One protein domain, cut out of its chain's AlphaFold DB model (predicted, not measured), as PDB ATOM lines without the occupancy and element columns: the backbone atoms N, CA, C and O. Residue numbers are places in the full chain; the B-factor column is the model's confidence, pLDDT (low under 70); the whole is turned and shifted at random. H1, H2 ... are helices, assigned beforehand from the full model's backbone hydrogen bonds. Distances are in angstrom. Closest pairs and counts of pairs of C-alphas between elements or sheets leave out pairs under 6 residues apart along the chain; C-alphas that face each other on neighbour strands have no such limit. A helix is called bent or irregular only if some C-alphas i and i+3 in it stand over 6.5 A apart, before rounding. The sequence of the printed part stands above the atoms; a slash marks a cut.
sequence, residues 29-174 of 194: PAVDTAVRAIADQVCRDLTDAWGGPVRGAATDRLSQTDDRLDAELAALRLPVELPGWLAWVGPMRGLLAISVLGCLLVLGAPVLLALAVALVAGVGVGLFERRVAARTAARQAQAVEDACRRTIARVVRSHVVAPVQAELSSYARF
ATOM      1  N   PRO A  29      12.077  78.058 119.531       89.69
ATOM      2  CA  PRO A  29      11.386  79.121 118.793       89.69
ATOM      3  C   PRO A  29      11.447  80.508 119.450       89.69
ATOM      4  O   PRO A  29      11.562  81.524 118.753       89.69
ATOM      5  N   ALA A  30      11.363  80.575 120.782       86.00
ATOM      6  CA  ALA A  30      11.458  81.839 121.505       86.00
ATOM      7  C   ALA A  30      12.873  82.434 121.425       86.00
ATOM      8  O   ALA A  30      13.015  83.642 121.213       86.00
ATOM      9  N   VAL A  31      13.913  81.598 121.542       88.62
ATOM     10  CA  VAL A  31      15.315  82.026 121.392       88.62
ATOM     11  C   VAL A  31      15.585  82.530 119.975       88.62
ATOM     12  O   VAL A  31      16.112  83.632 119.820       88.62
ATOM     13  N   ASP A  32      15.146  81.796 118.951       89.88
ATOM     14  CA  ASP A  32      15.264  82.194 117.542       89.88
ATOM     15  C   ASP A  32      14.645  83.570 117.281       89.88
ATOM     16  O   ASP A  32      15.280  84.480 116.741       89.88
ATOM     17  N   THR A  33      13.416  83.761 117.763       92.19
ATOM     18  CA  THR A  33      12.691  85.027 117.616       92.19
ATOM     19  C   THR A  33      13.434  86.181 118.295       92.19
ATOM     20  O   THR A  33      13.555  87.263 117.716       92.19
ATOM     21  N   ALA A  34      13.967  85.964 119.500       89.75
ATOM     22  CA  ALA A  34      14.708  86.986 120.232       89.75
ATOM     23  C   ALA A  34      16.034  87.349 119.542       89.75
ATOM     24  O   ALA A  34      16.352  88.533 119.412       89.75
ATOM     25  N   VAL A  35      16.794  86.356 119.067       89.88
ATOM     26  CA  VAL A  35      18.070  86.592 118.371       89.88
ATOM     27  C   VAL A  35      17.837  87.314 117.048       89.88
ATOM     28  O   VAL A  35      18.518  88.304 116.780       89.88
ATOM     29  N   ARG A  36      16.840  86.897 116.257       90.44
ATOM     30  CA  ARG A  36      16.464  87.603 115.023       90.44
ATOM     31  C   ARG A  36      16.055  89.049 115.292       90.44
ATOM     32  O   ARG A  36      16.552  89.940 114.614       90.44
ATOM     33  N   ALA A  37      15.247  89.303 116.322       92.75
ATOM     34  CA  ALA A  37      14.840  90.662 116.684       92.75
ATOM     35  C   ALA A  37      16.035  91.565 117.052       92.75
ATOM     36  O   ALA A  37      16.069  92.735 116.672       92.75
ATOM     37  N   ILE A  38      17.037  91.027 117.759       88.69
ATOM     38  CA  ILE A  38      18.276  91.756 118.077       88.69
ATOM     39  C   ILE A  38      19.107  91.992 116.812       88.69
ATOM     40  O   ILE A  38      19.607  93.098 116.608       88.69
ATOM     41  N   ALA A  39      19.252  90.983 115.952       89.56
ATOM     42  CA  ALA A  39      19.980  91.123 114.694       89.56
ATOM     43  C   ALA A  39      19.341  92.202 113.807       89.56
ATOM     44  O   ALA A  39      20.041  93.077 113.296       89.56
ATOM     45  N   ASP A  40      18.013  92.202 113.698       91.62
ATOM     46  CA  ASP A  40      17.262  93.214 112.962       91.62
ATOM     47  C   ASP A  40      17.441  94.602 113.572       91.62
ATOM     48  O   ASP A  40      17.697  95.553 112.839       91.62
ATOM     49  N   GLN A  41      17.393  94.720 114.904       91.31
ATOM     50  CA  GLN A  41      17.664  95.972 115.613       91.31
ATOM     51  C   GLN A  41      19.037  96.551 115.259       91.31
ATOM     52  O   GLN A  41      19.122  97.744 114.983       91.31
ATOM     53  N   VAL A  42      20.087  95.727 115.290       89.94
ATOM     54  CA  VAL A  42      21.467  96.148 114.996       89.94
ATOM     55  C   VAL A  42      21.629  96.509 113.520       89.94
ATOM     56  O   VAL A  42      22.337  97.455 113.193       89.94
ATOM     57  N   CYS A  43      20.951  95.793 112.620       91.06
ATOM     58  CA  CYS A  43      21.048  96.045 111.184       91.06
ATOM     59  C   CYS A  43      20.325  97.316 110.724       91.06
ATOM     60  O   CYS A  43      20.620  97.783 109.630       91.06
ATOM     61  N   ARG A  44      19.416  97.896 111.523       90.69
ATOM     62  CA  ARG A  44      18.679  99.117 111.136       90.69
ATOM     63  C   ARG A  44      19.576 100.310 110.827       90.69
ATOM     64  O   ARG A  44      19.234 101.102 109.957       90.69
ATOM     65  N   ASP A  45      20.708 100.409 111.515       89.25
ATOM     66  CA  ASP A  45      21.649 101.522 111.357       89.25
ATOM     67  C   ASP A  45      22.804 101.178 110.396       89.25
ATOM     68  O   ASP A  45      23.698 101.995 110.162       89.25
ATOM     69  N   LEU A  46      22.809  99.963 109.833       88.44
ATOM     70  CA  LEU A  46      23.825  99.500 108.894       88.44
ATOM     71  C   LEU A  46      23.363  99.696 107.449       88.44
ATOM     72  O   LEU A  46      22.197  99.545 107.106       88.44
ATOM     73  N   THR A  47      24.317  99.982 106.567       88.69
ATOM     74  CA  THR A  47      24.080 100.009 105.116       88.69
ATOM     75  C   THR A  47      23.765  98.610 104.578       88.69
ATOM     76  O   THR A  47      24.309  97.632 105.100       88.69
ATOM     77  N   ASP A  48      23.037  98.513 103.462       84.88
ATOM     78  CA  ASP A  48      22.649  97.238 102.826       84.88
ATOM     79  C   ASP A  48      23.822  96.271 102.584       84.88
ATOM     80  O   ASP A  48      23.688  95.063 102.773       84.88
ATOM     81  N   ALA A  49      25.007  96.799 102.254       87.31
ATOM     82  CA  ALA A  49      26.219  96.004 102.030       87.31
ATOM     83  C   ALA A  49      26.739  95.270 103.287       87.31
ATOM     84  O   ALA A  49      27.481  94.299 103.165       87.31
ATOM     85  N   TRP A  50      26.360  95.726 104.485       88.19
ATOM     86  CA  TRP A  50      26.828  95.195 105.773       88.19
ATOM     87  C   TRP A  50      25.718  94.532 106.596       88.19
ATOM     88  O   TRP A  50      26.013  93.659 107.412       88.19
ATOM     89  N   GLY A  51      24.450  94.881 106.358       88.38
ATOM     90  CA  GLY A  51      23.318  94.267 107.056       88.38
ATOM     91  C   GLY A  51      23.210  92.756 106.812       88.38
ATOM     92  O   GLY A  51      22.970  91.999 107.747       88.38
ATOM     93  N   GLY A  52      23.445  92.297 105.577       89.50
ATOM     94  CA  GLY A  52      23.403  90.871 105.220       89.50
ATOM     95  C   GLY A  52      24.435  90.015 105.974       89.50
ATOM     96  O   GLY A  52      24.034  89.089 106.679       89.50
ATOM     97  N   PRO A  53      25.741  90.331 105.884       87.88
ATOM     98  CA  PRO A  53      26.789  89.604 106.603       87.88
ATOM     99  C   PRO A  53      26.612  89.605 108.126       87.88
ATOM    100  O   PRO A  53      26.777  88.564 108.757       87.88
ATOM    101  N   VAL A  54      26.223  90.740 108.722       87.44
ATOM    102  CA  VAL A  54      26.005  90.842 110.177       87.44
ATOM    103  C   VAL A  54      24.796  90.015 110.617       87.44
ATOM    104  O   VAL A  54      24.875  89.305 111.621       87.44
ATOM    105  N   ARG A  55      23.696  90.050 109.851       88.38
ATOM    106  CA  ARG A  55      22.519  89.211 110.109       88.38
ATOM    107  C   ARG A  55      22.868  87.725 109.989       88.38
ATOM    108  O   ARG A  55      22.557  86.980 110.910       88.38
ATOM    109  N   GLY A  56      23.563  87.321 108.924       87.12
ATOM    110  CA  GLY A  56      24.015  85.939 108.720       87.12
ATOM    111  C   GLY A  56      24.921  85.449 109.851       87.12
ATOM    112  O   GLY A  56      24.645  84.425 110.467       87.12
ATOM    113  N   ALA A  57      25.928  86.238 110.234       88.19
ATOM    114  CA  ALA A  57      26.817  85.905 111.347       88.19
ATOM    115  C   ALA A  57      26.075  85.718 112.687       88.19
ATOM    116  O   ALA A  57      26.490  84.895 113.505       88.19
ATOM    117  N   ALA A  58      24.980  86.457 112.912       82.25
ATOM    118  CA  ALA A  58      24.142  86.318 114.101       82.25
ATOM    119  C   ALA A  58      23.218  85.086 114.054       82.25
ATOM    120  O   ALA A  58      22.988  84.465 115.091       82.25
ATOM    121  N   THR A  59      22.684  84.727 112.881       89.88
ATOM    122  CA  THR A  59      21.679  83.657 112.741       89.88
ATOM    123  C   THR A  59      22.253  82.287 112.388       89.88
ATOM    124  O   THR A  59      21.668  81.279 112.774       89.88
ATOM    125  N   ASP A  60      23.398  82.210 111.709       91.75
ATOM    126  CA  ASP A  60      23.967  80.941 111.221       91.75
ATOM    127  C   ASP A  60      24.346  79.980 112.356       91.75
ATOM    128  O   ASP A  60      24.348  78.763 112.186       91.75
ATOM    129  N   ARG A  61      24.649  80.518 113.544       87.44
ATOM    130  CA  ARG A  61      25.049  79.738 114.730       87.44
ATOM    131  C   ARG A  61      23.909  79.461 115.698       87.44
ATOM    132  O   ARG A  61      24.149  78.975 116.805       87.44
ATOM    133  N   LEU A  62      22.677  79.787 115.324       88.12
ATOM    134  CA  LEU A  62      21.547  79.713 116.235       88.12
ATOM    135  C   LEU A  62      21.237  78.271 116.665       88.12
ATOM    136  O   LEU A  62      21.117  78.014 117.857       88.12
ATOM    137  N   SER A  63      21.238  77.317 115.730       87.44
ATOM    138  CA  SER A  63      21.031  75.891 116.040       87.44
ATOM    139  C   SER A  63      22.086  75.351 117.011       87.44
ATOM    140  O   SER A  63      21.759  74.697 117.997       87.44
ATOM    141  N   GLN A  64      23.354  75.701 116.785       89.06
ATOM    142  CA  GLN A  64      24.453  75.329 117.675       89.06
ATOM    143  C   GLN A  64      24.322  75.987 119.057       89.06
ATOM    144  O   GLN A  64      24.683  75.383 120.067       89.06
ATOM    145  N   THR A  65      23.810  77.219 119.108       88.50
ATOM    146  CA  THR A  65      23.549  77.940 120.361       88.50
ATOM    147  C   THR A  65      22.457  77.240 121.164       88.50
ATOM    148  O   THR A  65      22.645  77.037 122.363       88.50
ATOM    149  N   ASP A  66      21.374  76.815 120.512       89.19
ATOM    150  CA  ASP A  66      20.274  76.077 121.140       89.19
ATOM    151  C   ASP A  66      20.748  74.734 121.700       89.19
ATOM    152  O   ASP A  66      20.548  74.454 122.881       89.19
ATOM    153  N   ASP A  67      21.464  73.938 120.901       91.38
ATOM    154  CA  ASP A  67      21.973  72.634 121.340       91.38
ATOM    155  C   ASP A  67      22.968  72.775 122.507       91.38
ATOM    156  O   ASP A  67      22.989  71.961 123.437       91.38
ATOM    157  N   ARG A  68      23.789  73.832 122.500       89.44
ATOM    158  CA  ARG A  68      24.734  74.124 123.584       89.44
ATOM    159  C   ARG A  68      24.023  74.614 124.845       89.44
ATOM    160  O   ARG A  68      24.420  74.212 125.939       89.44
ATOM    161  N   LEU A  69      23.007  75.468 124.712       89.38
ATOM    162  CA  LEU A  69      22.170  75.913 125.827       89.38
ATOM    163  C   LEU A  69      21.459  74.724 126.470       89.38
ATOM    164  O   LEU A  69      21.550  74.572 127.685       89.38
ATOM    165  N   ASP A  70      20.834  73.862 125.665       89.62
ATOM    166  CA  ASP A  70      20.177  72.638 126.130       89.62
ATOM    167  C   ASP A  70      21.165  71.743 126.891       89.62
ATOM    168  O   ASP A  70      20.894  71.333 128.021       89.62
ATOM    169  N   ALA A  71      22.353  71.495 126.328       88.81
ATOM    170  CA  ALA A  71      23.373  70.665 126.968       88.81
ATOM    171  C   ALA A  71      23.889  71.261 128.291       88.81
ATOM    172  O   ALA A  71      24.048  70.539 129.278       88.81
ATOM    173  N   GLU A  72      24.156  72.568 128.340       88.38
ATOM    174  CA  GLU A  72      24.679  73.215 129.547       88.38
ATOM    175  C   GLU A  72      23.617  73.412 130.635       88.38
ATOM    176  O   GLU A  72      23.935  73.287 131.820       88.38
ATOM    177  N   LEU A  73      22.360  73.668 130.264       86.12
ATOM    178  CA  LEU A  73      21.244  73.723 131.211       86.12
ATOM    179  C   LEU A  73      20.908  72.331 131.754       86.12
ATOM    180  O   LEU A  73      20.675  72.194 132.954       86.12
ATOM    181  N   ALA A  74      20.971  71.287 130.921       84.31
ATOM    182  CA  ALA A  74      20.809  69.903 131.366       84.31
ATOM    183  C   ALA A  74      21.950  69.443 132.294       84.31
ATOM    184  O   ALA A  74      21.733  68.631 133.197       84.31
ATOM    185  N   ALA A  75      23.164  69.966 132.094       85.56
ATOM    186  CA  ALA A  75      24.316  69.696 132.952       85.56
ATOM    187  C   ALA A  75      24.275  70.460 134.289       85.56
ATOM    188  O   ALA A  75      24.998  70.093 135.222       85.56
ATOM    189  N   LEU A  76      23.440  71.498 134.409       81.69
ATOM    190  CA  LEU A  76      23.301  72.288 135.626       81.69
ATOM    191  C   LEU A  76      22.652  71.444 136.733       81.69
ATOM    192  O   LEU A  76      21.432  71.359 136.867       81.69
ATOM    193  N   ARG A  77      23.478  70.812 137.566       71.44
ATOM    194  CA  ARG A  77      23.012  70.195 138.808       71.44
ATOM    195  C   ARG A  77      22.902  71.267 139.870       71.44
ATOM    196  O   ARG A  77      23.895  71.660 140.473       71.44
ATOM    197  N   LEU A  78      21.685  71.749 140.078       69.50
ATOM    198  CA  LEU A  78      21.385  72.645 141.181       69.50
ATOM    199  C   LEU A  78      21.341  71.801 142.459       69.50
ATOM    200  O   LEU A  78      20.481  70.918 142.557       69.50
ATOM    201  N   PRO A  79      22.260  72.017 143.421       61.78
ATOM    202  CA  PRO A  79      22.169  71.355 144.706       61.78
ATOM    203  C   PRO A  79      20.915  71.888 145.391       61.78
ATOM    204  O   PRO A  79      20.878  73.001 145.914       61.78
ATOM    205  N   VAL A  80      19.849  71.094 145.356       63.00
ATOM    206  CA  VAL A  80      18.725  71.292 146.258       63.00
ATOM    207  C   VAL A  80      19.218  70.777 147.600       63.00
ATOM    208  O   VAL A  80      19.021  69.615 147.944       63.00
ATOM    209  N   GLU A  81      19.941  71.622 148.332       62.06
ATOM    210  CA  GLU A  81      20.196  71.363 149.741       62.06
ATOM    211  C   GLU A  81      18.831  71.341 150.419       62.06
ATOM    212  O   GLU A  81      18.193  72.379 150.623       62.06
ATOM    213  N   LEU A  82      18.338  70.132 150.686       60.00
ATOM    214  CA  LEU A  82      17.206  69.942 151.571       60.00
ATOM    215  C   LEU A  82      17.635  70.552 152.904       60.00
ATOM    216  O   LEU A  82      18.648  70.121 153.462       60.00
ATOM    217  N   PRO A  83      16.939  71.592 153.389       63.31
ATOM    218  CA  PRO A  83      17.362  72.275 154.594       63.31
ATOM    219  C   PRO A  83      17.561  71.264 155.723       63.31
ATOM    220  O   PRO A  83      16.648  70.493 156.009       63.31
ATOM    221  N   GLY A  84      18.722  71.267 156.385       64.25
ATOM    222  CA  GLY A  84      19.030  70.284 157.434       64.25
ATOM    223  C   GLY A  84      17.986  70.233 158.558       64.25
ATOM    224  O   GLY A  84      17.821  69.201 159.198       64.25
ATOM    225  N   TRP A  85      17.207  71.305 158.755       62.06
ATOM    226  CA  TRP A  85      16.081  71.338 159.691       62.06
ATOM    227  C   TRP A  85      14.897  70.442 159.282       62.06
ATOM    228  O   TRP A  85      14.166  70.015 160.170       62.06
ATOM    229  N   LEU A  86      14.716  70.081 157.999       64.69
ATOM    230  CA  LEU A  86      13.701  69.093 157.595       64.69
ATOM    231  C   LEU A  86      13.966  67.724 158.231       64.69
ATOM    232  O   LEU A  86      13.016  67.022 158.568       64.69
ATOM    233  N   ALA A  87      15.235  67.370 158.464       66.62
ATOM    234  CA  ALA A  87      15.584  66.145 159.182       66.62
ATOM    235  C   ALA A  87      15.094  66.166 160.645       66.62
ATOM    236  O   ALA A  87      14.864  65.113 161.234       66.62
ATOM    237  N   TRP A  88      14.875  67.355 161.216       66.81
ATOM    238  CA  TRP A  88      14.415  67.541 162.594       66.81
ATOM    239  C   TRP A  88      12.888  67.589 162.741       66.81
ATOM    240  O   TRP A  88      12.377  67.404 163.844       66.81
ATOM    241  N   VAL A  89      12.140  67.769 161.648       69.06
ATOM    242  CA  VAL A  89      10.668  67.851 161.677       69.06
ATOM    243  C   VAL A  89      10.035  66.521 162.100       69.06
ATOM    244  O   VAL A  89       9.157  66.490 162.963       69.06
ATOM    245  N   GLY A  90      10.522  65.408 161.541       73.75
ATOM    246  CA  GLY A  90      10.083  64.055 161.897       73.75
ATOM    247  C   GLY A  90      10.205  63.747 163.397       73.75
ATOM    248  O   GLY A  90       9.193  63.422 164.025       73.75
ATOM    249  N   PRO A  91      11.399  63.890 164.008       74.69
ATOM    250  CA  PRO A  91      11.564  63.621 165.432       74.69
ATOM    251  C   PRO A  91      10.780  64.596 166.318       74.69
ATOM    252  O   PRO A  91      10.214  64.157 167.318       74.69
ATOM    253  N   MET A  92      10.649  65.880 165.951       71.12
ATOM    254  CA  MET A  92       9.810  66.828 166.704       71.12
ATOM    255  C   MET A  92       8.337  66.409 166.732       71.12
ATOM    256  O   MET A  92       7.691  66.486 167.778       71.12
ATOM    257  N   ARG A  93       7.804  65.929 165.604       75.75
ATOM    258  CA  ARG A  93       6.425  65.435 165.511       75.75
ATOM    259  C   ARG A  93       6.213  64.178 166.359       75.75
ATOM    260  O   ARG A  93       5.174  64.056 167.006       75.75
ATOM    261  N   GLY A  94       7.208  63.291 166.411       77.00
ATOM    262  CA  GLY A  94       7.214  62.139 167.318       77.00
ATOM    263  C   GLY A  94       7.206  62.556 168.790       77.00
ATOM    264  O   GLY A  94       6.385  62.071 169.563       77.00
ATOM    265  N   LEU A  95       8.049  63.521 169.165       76.44
ATOM    266  CA  LEU A  95       8.113  64.080 170.520       76.44
ATOM    267  C   LEU A  95       6.798  64.742 170.948       76.44
ATOM    268  O   LEU A  95       6.345  64.531 172.071       76.44
ATOM    269  N   LEU A  96       6.152  65.493 170.054       75.88
ATOM    270  CA  LEU A  96       4.823  66.067 170.287       75.88
ATOM    271  C   LEU A  96       3.759  64.984 170.484       75.88
ATOM    272  O   LEU A  96       2.959  65.086 171.411       75.88
ATOM    273  N   ALA A  97       3.765  63.936 169.657       77.69
ATOM    274  CA  ALA A  97       2.833  62.820 169.802       77.69
ATOM    275  C   ALA A  97       3.024  62.088 171.141       77.69
ATOM    276  O   ALA A  97       2.045  61.820 171.835       77.69
ATOM    277  N   ILE A  98       4.276  61.836 171.540       79.00
ATOM    278  CA  ILE A  98       4.618  61.222 172.833       79.00
ATOM    279  C   ILE A  98       4.202  62.132 173.992       79.00
ATOM    280  O   ILE A  98       3.644  61.652 174.974       79.00
ATOM    281  N   SER A  99       4.421  63.443 173.872       73.12
ATOM    282  CA  SER A  99       4.029  64.429 174.882       73.12
ATOM    283  C   SER A  99       2.511  64.476 175.084       73.12
ATOM    284  O   SER A  99       2.044  64.382 176.217       73.12
ATOM    285  N   VAL A 100       1.724  64.533 174.002       73.38
ATOM    286  CA  VAL A 100       0.251  64.494 174.075       73.38
ATOM    287  C   VAL A 100      -0.231  63.180 174.686       73.38
ATOM    288  O   VAL A 100      -1.098  63.195 175.559       73.38
ATOM    289  N   LEU A 101       0.351  62.053 174.269       78.94
ATOM    290  CA  LEU A 101      -0.005  60.737 174.792       78.94
ATOM    291  C   LEU A 101       0.320  60.619 176.289       78.94
ATOM    292  O   LEU A 101      -0.512  60.146 177.056       78.94
ATOM    293  N   GLY A 102       1.489  61.102 176.715       77.12
ATOM    294  CA  GLY A 102       1.893  61.134 178.121       77.12
ATOM    295  C   GLY A 102       1.014  62.060 178.965       77.12
ATOM    296  O   GLY A 102       0.613  61.693 180.064       77.12
ATOM    297  N   CYS A 103       0.644  63.226 178.432       68.06
ATOM    298  CA  CYS A 103      -0.248  64.176 179.095       68.06
ATOM    299  C   CYS A 103      -1.655  63.583 179.300       68.06
ATOM    300  O   CYS A 103      -2.219  63.689 180.388       68.06
ATOM    301  N   LEU A 104      -2.185  62.880 178.291       69.44
ATOM    302  CA  LEU A 104      -3.455  62.153 178.380       69.44
ATOM    303  C   LEU A 104      -3.408  61.048 179.451       69.44
ATOM    304  O   LEU A 104      -4.369  60.884 180.198       69.44
ATOM    305  N   LEU A 105      -2.286  60.326 179.542       76.19
ATOM    306  CA  LEU A 105      -2.099  59.224 180.492       76.19
ATOM    307  C   LEU A 105      -1.933  59.695 181.946       76.19
ATOM    308  O   LEU A 105      -2.399  59.017 182.855       76.19
ATOM    309  N   VAL A 106      -1.269  60.836 182.169       73.81
ATOM    310  CA  VAL A 106      -0.921  61.339 183.512       73.81
ATOM    311  C   VAL A 106      -2.006  62.236 184.111       73.81
ATOM    312  O   VAL A 106      -2.281  62.132 185.302       73.81
ATOM    313  N   LEU A 107      -2.620  63.127 183.322       67.19
ATOM    314  CA  LEU A 107      -3.572  64.115 183.850       67.19
ATOM    315  C   LEU A 107      -5.030  63.644 183.861       67.19
ATOM    316  O   LEU A 107      -5.862  64.323 184.460       67.19
ATOM    317  N   GLY A 108      -5.371  62.544 183.176       65.38
ATOM    318  CA  GLY A 108      -6.769  62.114 183.022       65.38
ATOM    319  C   GLY A 108      -7.665  63.214 182.434       65.38
ATOM    320  O   GLY A 108      -8.861  63.268 182.716       65.38
ATOM    321  N   ALA A 109      -7.068  64.147 181.682       62.28
ATOM    322  CA  ALA A 109      -7.741  65.336 181.189       62.28
ATOM    323  C   ALA A 109      -8.943  64.944 180.314       62.28
ATOM    324  O   ALA A 109      -8.860  63.961 179.568       62.28
ATOM    325  N   PRO A 110     -10.051  65.711 180.347       70.38
ATOM    326  CA  PRO A 110     -11.182  65.439 179.477       70.38
ATOM    327  C   PRO A 110     -10.693  65.449 178.028       70.38
ATOM    328  O   PRO A 110     -10.076  66.416 177.578       70.38
ATOM    329  N   VAL A 111     -10.970  64.360 177.307       73.38
ATOM    330  CA  VAL A 111     -10.486  64.071 175.942       73.38
ATOM    331  C   VAL A 111     -10.611  65.272 174.993       73.38
ATOM    332  O   VAL A 111      -9.752  65.484 174.140       73.38
ATOM    333  N   LEU A 112     -11.636  66.107 175.181       74.00
ATOM    334  CA  LEU A 112     -11.873  67.329 174.411       74.00
ATOM    335  C   LEU A 112     -10.778  68.399 174.572       74.00
ATOM    336  O   LEU A 112     -10.392  69.014 173.581       74.00
ATOM    337  N   LEU A 113     -10.242  68.611 175.780       77.44
ATOM    338  CA  LEU A 113      -9.160  69.578 176.012       77.44
ATOM    339  C   LEU A 113      -7.851  69.087 175.374       77.44
ATOM    340  O   LEU A 113      -7.149  69.859 174.723       77.44
ATOM    341  N   ALA A 114      -7.559  67.789 175.504       74.12
ATOM    342  CA  ALA A 114      -6.390  67.169 174.883       74.12
ATOM    343  C   ALA A 114      -6.458  67.241 173.348       74.12
ATOM    344  O   ALA A 114      -5.475  67.608 172.702       74.12
ATOM    345  N   LEU A 115      -7.633  66.975 172.764       75.75
ATOM    346  CA  LEU A 115      -7.877  67.135 171.328       75.75
ATOM    347  C   LEU A 115      -7.707  68.586 170.869       75.75
ATOM    348  O   LEU A 115      -7.081  68.819 169.836       75.75
ATOM    349  N   ALA A 116      -8.212  69.561 171.630       78.38
ATOM    350  CA  ALA A 116      -8.078  70.976 171.286       78.38
ATOM    351  C   ALA A 116      -6.608  71.431 171.273       78.38
ATOM    352  O   ALA A 116      -6.172  72.081 170.322       78.38
ATOM    353  N   VAL A 117      -5.816  71.039 172.277       79.94
ATOM    354  CA  VAL A 117      -4.376  71.349 172.332       79.94
ATOM    355  C   VAL A 117      -3.623  70.666 171.191       79.94
ATOM    356  O   VAL A 117      -2.822  71.315 170.515       79.94
ATOM    357  N   ALA A 118      -3.903  69.387 170.927       78.44
ATOM    358  CA  ALA A 118      -3.279  68.646 169.832       78.44
ATOM    359  C   ALA A 118      -3.601  69.262 168.462       78.44
ATOM    360  O   ALA A 118      -2.717  69.373 167.610       78.44
ATOM    361  N   LEU A 119      -4.840  69.720 168.262       82.56
ATOM    362  CA  LEU A 119      -5.265  70.394 167.041       82.56
ATOM    363  C   LEU A 119      -4.519  71.720 166.853       82.56
ATOM    364  O   LEU A 119      -3.943  71.950 165.792       82.56
ATOM    365  N   VAL A 120      -4.485  72.576 167.878       83.50
ATOM    366  CA  VAL A 120      -3.800  73.878 167.807       83.50
ATOM    367  C   VAL A 120      -2.301  73.698 167.583       83.50
ATOM    368  O   VAL A 120      -1.724  74.378 166.734       83.50
ATOM    369  N   ALA A 121      -1.672  72.749 168.279       80.06
ATOM    370  CA  ALA A 121      -0.263  72.428 168.085       80.06
ATOM    371  C   ALA A 121       0.005  71.902 166.666       80.06
ATOM    372  O   ALA A 121       0.918  72.383 165.996       80.06
ATOM    373  N   GLY A 122      -0.818  70.973 166.172       79.12
ATOM    374  CA  GLY A 122      -0.691  70.420 164.822       79.12
ATOM    375  C   GLY A 122      -0.855  71.480 163.731       79.12
ATOM    376  O   GLY A 122      -0.053  71.540 162.798       79.12
ATOM    377  N   VAL A 123      -1.844  72.365 163.876       81.69
ATOM    378  CA  VAL A 123      -2.056  73.495 162.961       81.69
ATOM    379  C   VAL A 123      -0.888  74.479 163.034       81.69
ATOM    380  O   VAL A 123      -0.390  74.914 161.996       81.69
ATOM    381  N   GLY A 124      -0.408  74.801 164.237       79.81
ATOM    382  CA  GLY A 124       0.733  75.693 164.440       79.81
ATOM    383  C   GLY A 124       2.005  75.181 163.762       79.81
ATOM    384  O   GLY A 124       2.655  75.929 163.031       79.81
ATOM    385  N   VAL A 125       2.314  73.894 163.936       81.69
ATOM    386  CA  VAL A 125       3.454  73.233 163.283       81.69
ATOM    387  C   VAL A 125       3.287  73.233 161.764       81.69
ATOM    388  O   VAL A 125       4.197  73.660 161.058       81.69
ATOM    389  N   GLY A 126       2.110  72.867 161.246       75.69
ATOM    390  CA  GLY A 126       1.860  72.871 159.801       75.69
ATOM    391  C   GLY A 126       2.002  74.262 159.168       75.69
ATOM    392  O   GLY A 126       2.570  74.414 158.085       75.69
ATOM    393  N   LEU A 127       1.545  75.313 159.857       78.62
ATOM    394  CA  LEU A 127       1.724  76.696 159.406       78.62
ATOM    395  C   LEU A 127       3.188  77.144 159.474       78.62
ATOM    396  O   LEU A 127       3.640  77.890 158.599       78.62
ATOM    397  N   PHE A 128       3.929  76.699 160.489       77.19
ATOM    398  CA  PHE A 128       5.355  76.977 160.618       77.19
ATOM    399  C   PHE A 128       6.151  76.321 159.484       77.19
ATOM    400  O   PHE A 128       6.870  77.023 158.770       77.19
ATOM    401  N   GLU A 129       5.942  75.026 159.237       79.69
ATOM    402  CA  GLU A 129       6.551  74.289 158.123       79.69
ATOM    403  C   GLU A 129       6.266  74.976 156.786       79.69
ATOM    404  O   GLU A 129       7.191  75.254 156.022       79.69
ATOM    405  N   ARG A 130       5.004  75.350 156.533       77.44
ATOM    406  CA  ARG A 130       4.608  76.027 155.292       77.44
ATOM    407  C   ARG A 130       5.307  77.374 155.116       77.44
ATOM    408  O   ARG A 130       5.733  77.703 154.010       77.44
ATOM    409  N   ARG A 131       5.446  78.164 156.186       76.12
ATOM    410  CA  ARG A 131       6.139  79.462 156.134       76.12
ATOM    411  C   ARG A 131       7.631  79.310 155.874       76.12
ATOM    412  O   ARG A 131       8.185  80.095 155.105       76.12
ATOM    413  N   VAL A 132       8.288  78.342 156.509       74.88
ATOM    414  CA  VAL A 132       9.724  78.129 156.304       74.88
ATOM    415  C   VAL A 132       9.975  77.545 154.912       74.88
ATOM    416  O   VAL A 132      10.819  78.086 154.200       74.88
ATOM    417  N   ALA A 133       9.179  76.563 154.477       76.06
ATOM    418  CA  ALA A 133       9.241  75.990 153.131       76.06
ATOM    419  C   ALA A 133       9.060  77.057 152.041       76.06
ATOM    420  O   ALA A 133       9.834  77.100 151.087       76.06
ATOM    421  N   ALA A 134       8.100  77.975 152.211       74.31
ATOM    422  CA  ALA A 134       7.890  79.083 151.279       74.31
ATOM    423  C   ALA A 134       9.112  80.016 151.194       74.31
ATOM    424  O   ALA A 134       9.490  80.452 150.108       74.31
ATOM    425  N   ARG A 135       9.770  80.298 152.325       75.44
ATOM    426  CA  ARG A 135      10.973  81.148 152.359       75.44
ATOM    427  C   ARG A 135      12.183  80.474 151.721       75.44
ATOM    428  O   ARG A 135      12.936  81.138 151.012       75.44
ATOM    429  N   THR A 136      12.384  79.180 151.954       72.12
ATOM    430  CA  THR A 136      13.469  78.425 151.312       72.12
ATOM    431  C   THR A 136      13.224  78.248 149.821       72.12
ATOM    432  O   THR A 136      14.154  78.447 149.049       72.12
ATOM    433  N   ALA A 137      11.979  77.990 149.409       74.56
ATOM    434  CA  ALA A 137      11.609  77.930 147.999       74.56
ATOM    435  C   ALA A 137      11.889  79.262 147.290       74.56
ATOM    436  O   ALA A 137      12.458  79.262 146.204       74.56
ATOM    437  N   ALA A 138      11.583  80.398 147.930       75.31
ATOM    438  CA  ALA A 138      11.876  81.717 147.369       75.31
ATOM    439  C   ALA A 138      13.385  81.957 147.178       75.31
ATOM    440  O   ALA A 138      13.805  82.436 146.127       75.31
ATOM    441  N   ARG A 139      14.218  81.588 148.162       75.38
ATOM    442  CA  ARG A 139      15.685  81.725 148.058       75.38
ATOM    443  C   ARG A 139      16.284  80.783 147.018       75.38
ATOM    444  O   ARG A 139      17.174  81.180 146.273       75.38
ATOM    445  N   GLN A 140      15.795  79.548 146.957       78.50
ATOM    446  CA  GLN A 140      16.229  78.586 145.949       78.50
ATOM    447  C   GLN A 140      15.833  79.052 144.549       78.50
ATOM    448  O   GLN A 140      16.675  79.018 143.662       78.50
ATOM    449  N   ALA A 141      14.617  79.572 144.364       77.62
ATOM    450  CA  ALA A 141      14.170  80.108 143.080       77.62
ATOM    451  C   ALA A 141      15.115  81.203 142.556       77.62
ATOM    452  O   ALA A 141      15.502  81.158 141.392       77.62
ATOM    453  N   GLN A 142      15.567  82.111 143.428       83.06
ATOM    454  CA  GLN A 142      16.546  83.142 143.065       83.06
ATOM    455  C   GLN A 142      17.902  82.545 142.667       83.06
ATOM    456  O   GLN A 142      18.459  82.914 141.638       83.06
ATOM    457  N   ALA A 143      18.420  81.582 143.433       81.88
ATOM    458  CA  ALA A 143      19.693  80.936 143.112       81.88
ATOM    459  C   ALA A 143      19.644  80.168 141.777       81.88
ATOM    460  O   ALA A 143      20.609  80.201 141.009       81.88
ATOM    461  N   VAL A 144      18.517  79.502 141.490       83.06
ATOM    462  CA  VAL A 144      18.254  78.849 140.201       83.06
ATOM    463  C   VAL A 144      18.224  79.883 139.082       83.06
ATOM    464  O   VAL A 144      18.921  79.713 138.083       83.06
ATOM    465  N   GLU A 145      17.476  80.972 139.258       85.00
ATOM    466  CA  GLU A 145      17.370  82.039 138.262       85.00
ATOM    467  C   GLU A 145      18.739  82.660 137.948       85.00
ATOM    468  O   GLU A 145      19.104  82.798 136.778       85.00
ATOM    469  N   ASP A 146      19.542  82.951 138.971       88.31
ATOM    470  CA  ASP A 146      20.890  83.498 138.811       88.31
ATOM    471  C   ASP A 146      21.823  82.530 138.078       88.31
ATOM    472  O   ASP A 146      22.614  82.934 137.219       88.31
ATOM    473  N   ALA A 147      21.753  81.238 138.401       86.75
ATOM    474  CA  ALA A 147      22.555  80.214 137.745       86.75
ATOM    475  C   ALA A 147      22.168  80.058 136.263       86.75
ATOM    476  O   ALA A 147      23.055  80.038 135.403       86.75
ATOM    477  N   CYS A 148      20.868  80.048 135.955       87.31
ATOM    478  CA  CYS A 148      20.353  80.055 134.586       87.31
ATOM    479  C   CYS A 148      20.823  81.298 133.826       87.31
ATOM    480  O   CYS A 148      21.417  81.180 132.753       87.31
ATOM    481  N   ARG A 149      20.638  82.490 134.405       90.06
ATOM    482  CA  ARG A 149      21.022  83.764 133.785       90.06
ATOM    483  C   ARG A 149      22.519  83.814 133.482       90.06
ATOM    484  O   ARG A 149      22.899  84.245 132.396       90.06
ATOM    485  N   ARG A 150      23.376  83.340 134.395       92.50
ATOM    486  CA  ARG A 150      24.833  83.264 134.172       92.50
ATOM    487  C   ARG A 150      25.203  82.318 133.028       92.50
ATOM    488  O   ARG A 150      26.060  82.664 132.216       92.50
ATOM    489  N   THR A 151      24.574  81.147 132.950       90.44
ATOM    490  CA  THR A 151      24.832  80.168 131.882       90.44
ATOM    491  C   THR A 151      24.364  80.681 130.528       90.44
ATOM    492  O   THR A 151      25.155  80.695 129.587       90.44
ATOM    493  N   ILE A 152      23.144  81.217 130.454       90.69
ATOM    494  CA  ILE A 152      22.612  81.843 129.238       90.69
ATOM    495  C   ILE A 152      23.530  82.985 128.790       90.69
ATOM    496  O   ILE A 152      23.974  83.000 127.645       90.69
ATOM    497  N   ALA A 153      23.896  83.902 129.692       91.25
ATOM    498  CA  ALA A 153      24.774  85.025 129.363       91.25
ATOM    499  C   ALA A 153      26.138  84.570 128.819       91.25
ATOM    500  O   ALA A 153      26.678  85.191 127.906       91.25
ATOM    501  N   ARG A 154      26.697  83.480 129.353       92.69
ATOM    502  CA  ARG A 154      27.968  82.896 128.905       92.69
ATOM    503  C   ARG A 154      27.861  82.270 127.510       92.69
ATOM    504  O   ARG A 154      28.728  82.520 126.668       92.69
ATOM    505  N   VAL A 155      26.803  81.506 127.240       92.44
ATOM    506  CA  VAL A 155      26.588  80.882 125.924       92.44
ATOM    507  C   VAL A 155      26.271  81.944 124.866       92.44
ATOM    508  O   VAL A 155      26.956  82.006 123.848       92.44
ATOM    509  N   VAL A 156      25.351  82.870 125.150       90.38
ATOM    510  CA  VAL A 156      25.012  83.985 124.245       90.38
ATOM    511  C   VAL A 156      26.236  84.853 123.953       90.38
ATOM    512  O   VAL A 156      26.483  85.218 122.804       90.38
ATOM    513  N   ARG A 157      27.058  85.160 124.966       91.88
ATOM    514  CA  ARG A 157      28.272  85.961 124.760       91.88
ATOM    515  C   ARG A 157      29.262  85.284 123.815       91.88
ATOM    516  O   ARG A 157      29.831  85.954 122.960       91.88
ATOM    517  N   SER A 158      29.472  83.982 123.981       91.00
ATOM    518  CA  SER A 158      30.437  83.227 123.173       91.00
ATOM    519  C   SER A 158      29.948  82.968 121.747       91.00
ATOM    520  O   SER A 158      30.746  83.058 120.817       91.00
ATOM    521  N   HIS A 159      28.657  82.684 121.564       88.56
ATOM    522  CA  HIS A 159      28.125  82.236 120.275       88.56
ATOM    523  C   HIS A 159      27.495  83.348 119.436       88.56
ATOM    524  O   HIS A 159      27.522  83.246 118.215       88.56
ATOM    525  N   VAL A 160      26.988  84.415 120.062       86.25
ATOM    526  CA  VAL A 160      26.301  85.513 119.361       86.25
ATOM    527  C   VAL A 160      27.083  86.815 119.487       86.25
ATOM    528  O   VAL A 160      27.447  87.422 118.484       86.25
ATOM    529  N   VAL A 161      27.398  87.243 120.714       90.31
ATOM    530  CA  VAL A 161      27.987  88.578 120.932       90.31
ATOM    531  C   VAL A 161      29.401  88.671 120.367       90.31
ATOM    532  O   VAL A 161      29.697  89.626 119.659       90.31
ATOM    533  N   ALA A 162      30.273  87.701 120.652       90.19
ATOM    534  CA  ALA A 162      31.661  87.749 120.193       90.19
ATOM    535  C   ALA A 162      31.790  87.736 118.652       90.19
ATOM    536  O   ALA A 162      32.527  88.574 118.129       90.19
ATOM    537  N   PRO A 163      31.059  86.884 117.901       86.31
ATOM    538  CA  PRO A 163      31.061  86.940 116.436       86.31
ATOM    539  C   PRO A 163      30.507  88.252 115.874       86.31
ATOM    540  O   PRO A 163      31.144  88.866 115.023       86.31
ATOM    541  N   VAL A 164      29.374  88.737 116.394       86.62
ATOM    542  CA  VAL A 164      28.793  90.014 115.945       86.62
ATOM    543  C   VAL A 164      29.750  91.174 116.221       86.62
ATOM    544  O   VAL A 164      29.950  92.038 115.372       86.62
ATOM    545  N   GLN A 165      30.407  91.182 117.382       89.25
ATOM    546  CA  GLN A 165      31.398  92.198 117.724       89.25
ATOM    547  C   GLN A 165      32.622  92.149 116.798       89.25
ATOM    548  O   GLN A 165      33.164  93.205 116.463       89.25
ATOM    549  N   ALA A 166      33.042  90.960 116.355       90.81
ATOM    550  CA  ALA A 166      34.112  90.816 115.374       90.81
ATOM    551  C   ALA A 166      33.736  91.487 114.041       90.81
ATOM    552  O   ALA A 166      34.510  92.305 113.541       90.81
ATOM    553  N   GLU A 167      32.526  91.250 113.531       89.50
ATOM    554  CA  GLU A 167      32.037  91.888 112.300       89.50
ATOM    555  C   GLU A 167      31.872  93.407 112.443       89.50
ATOM    556  O   GLU A 167      32.350  94.178 111.608       89.50
ATOM    557  N   LEU A 168      31.291  93.874 113.553       90.44
ATOM    558  CA  LEU A 168      31.163  95.308 113.830       90.44
ATOM    559  C   LEU A 168      32.531  95.998 113.939       90.44
ATOM    560  O   LEU A 168      32.685  97.150 113.528       90.44
ATOM    561  N   SER A 169      33.553  95.303 114.446       92.00
ATOM    562  CA  SER A 169      34.920  95.832 114.486       92.00
ATOM    563  C   SER A 169      35.527  95.980 113.084       92.00
ATOM    564  O   SER A 169      36.240  96.958 112.822       92.00
ATOM    565  N   SER A 170      35.205  95.059 112.169       91.62
ATOM    566  CA  SER A 170      35.584  95.129 110.755       91.62
ATOM    567  C   SER A 170      34.895  96.303 110.063       91.62
ATOM    568  O   SER A 170      35.577  97.104 109.420       91.62
ATOM    569  N   TYR A 171      33.592  96.486 110.292       87.75
ATOM    570  CA  TYR A 171      32.848  97.653 109.813       87.75
ATOM    571  C   TYR A 171      33.443  98.970 110.333       87.75
ATOM    572  O   TYR A 171      33.727  99.881 109.556       87.75
ATOM    573  N   ALA A 172      33.731  99.066 111.634       92.69
ATOM    574  CA  ALA A 172      34.329 100.263 112.225       92.69
ATOM    575  C   ALA A 172      35.739 100.555 111.677       92.69
ATOM    576  O   ALA A 172      36.151 101.712 111.566       92.69
ATOM    577  N   ARG A 173      36.521  99.521 111.339       95.00
ATOM    578  CA  ARG A 173      37.823  99.684 110.672       95.00
ATOM    579  C   ARG A 173      37.649 100.195 109.241       95.00
ATOM    580  O   ARG A 173      38.335 101.141 108.867       95.00
ATOM    581  N   PHE A 174      36.717  99.616 108.487       93.81
ATOM    582  CA  PHE A 174      36.375 100.066 107.139       93.81
ATOM    583  C   PHE A 174      35.930 101.532 107.140       93.81
ATOM    584  O   PHE A 174      36.489 102.343 106.403       93.81
TER     585      PHE A 174
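AT A GLANCE: This is residues 29 to 174 of the 194 residues of an uncharacterized protein of Nocardioides sp (UniProt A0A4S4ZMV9). One very long helix, H5, runs nearly the length of a thin rod; H4 folds back beside its first part as a long, loosely joined hairpin, and H1, H2 and H3 cluster as a small head round its other end. H5 bends near this head, where H3 packs on its first arm, H5a, and H2 on its second, H5b, while H1 packs on H2. An open link, residues 76 to 85, joins the head to H4, and the hairpin's tip, residues 105 to 112, sticks out at the far end. The printed part has 146 residues with five named helices, H1 to H5 in order along the chain, and no named strand: its class is all helix. It is extended, with a radius of gyration of the C-alphas of 29.1 A and spans of 95 by 25 by 24 A.

IN THESE COORDINATES: H1, residues 29 to 43, begins with C-alpha 29 at (11.386, 79.121, 118.793) and is 20.9 A long from first to last C-alpha. H2, residues 48 to 59, is 16.8 A long and only just irregular: C-alphas 49 and 52 are 6.7 A apart. H3, residues 62 to 75, is 19.7 A long. H4, residues 86 to 107, is 31.8 A long. H5, residues 111 to 174, was assigned as one helix by its hydrogen bonds but is bent: C-alphas 159 and 162 are 6.6 A apart. Its arm H5a, residues 111 to 159, begins with C-alpha 111 at (-10.486, 64.071, 175.942) and is 70.1 A long. Its arm H5b, residues 162 to 174, is 18.6 A long and ends with C-alpha 174 at (36.375, 100.066, 107.139).

HOW THE PARTS SIT: H5 is the hub, touching three other helices; its arms stand at a steep tilt of 35.3 degrees, only just past shallow. H4 and H5a form a helical hairpin at a shallow tilt of 3 degrees, opposite ways; residues 100 to 104 alone touch residues 111 to 118, the closest C-alphas being those of Leu 104 and Ala 114, 6.8 A apart. H3 touches H5a, at residues 148 to 159 alone, with the C-alphas of Thr 65 and His 159 closest at 6.3 A. H2 touches H5b, opposite ways at a shallow tilt of 16 degrees, closest at the C-alphas of Ala 58 and Val 164, 6.2 A. H1 and H2 form a helical hairpin at a shallow tilt of 26 degrees, with the C-alphas of Cys 43 and Gly 51 closest at 5.0 A. H1 and H3 only just touch, with 3 pairs of C-alphas within 8 A, the closest those of Asp 32 and Leu 62 at 6.9 A. H1 is apart from both arms and H4; H3 and H4 are apart too. Every O i to N i+4 pair is within hydrogen-bond range in H1, H3, H5a and H5b, against 6 of 8 in H2 and 16 of 18 in H4.

THE WHOLE: The two C-alphas farthest apart are those of Gly 108 and Phe 174, 95.2 A. The printed part has no cut and no long link. The mean pLDDT of the printed part is 82.1; residues 78 to 89, 103 to 104 and 107 to 109 are under 70.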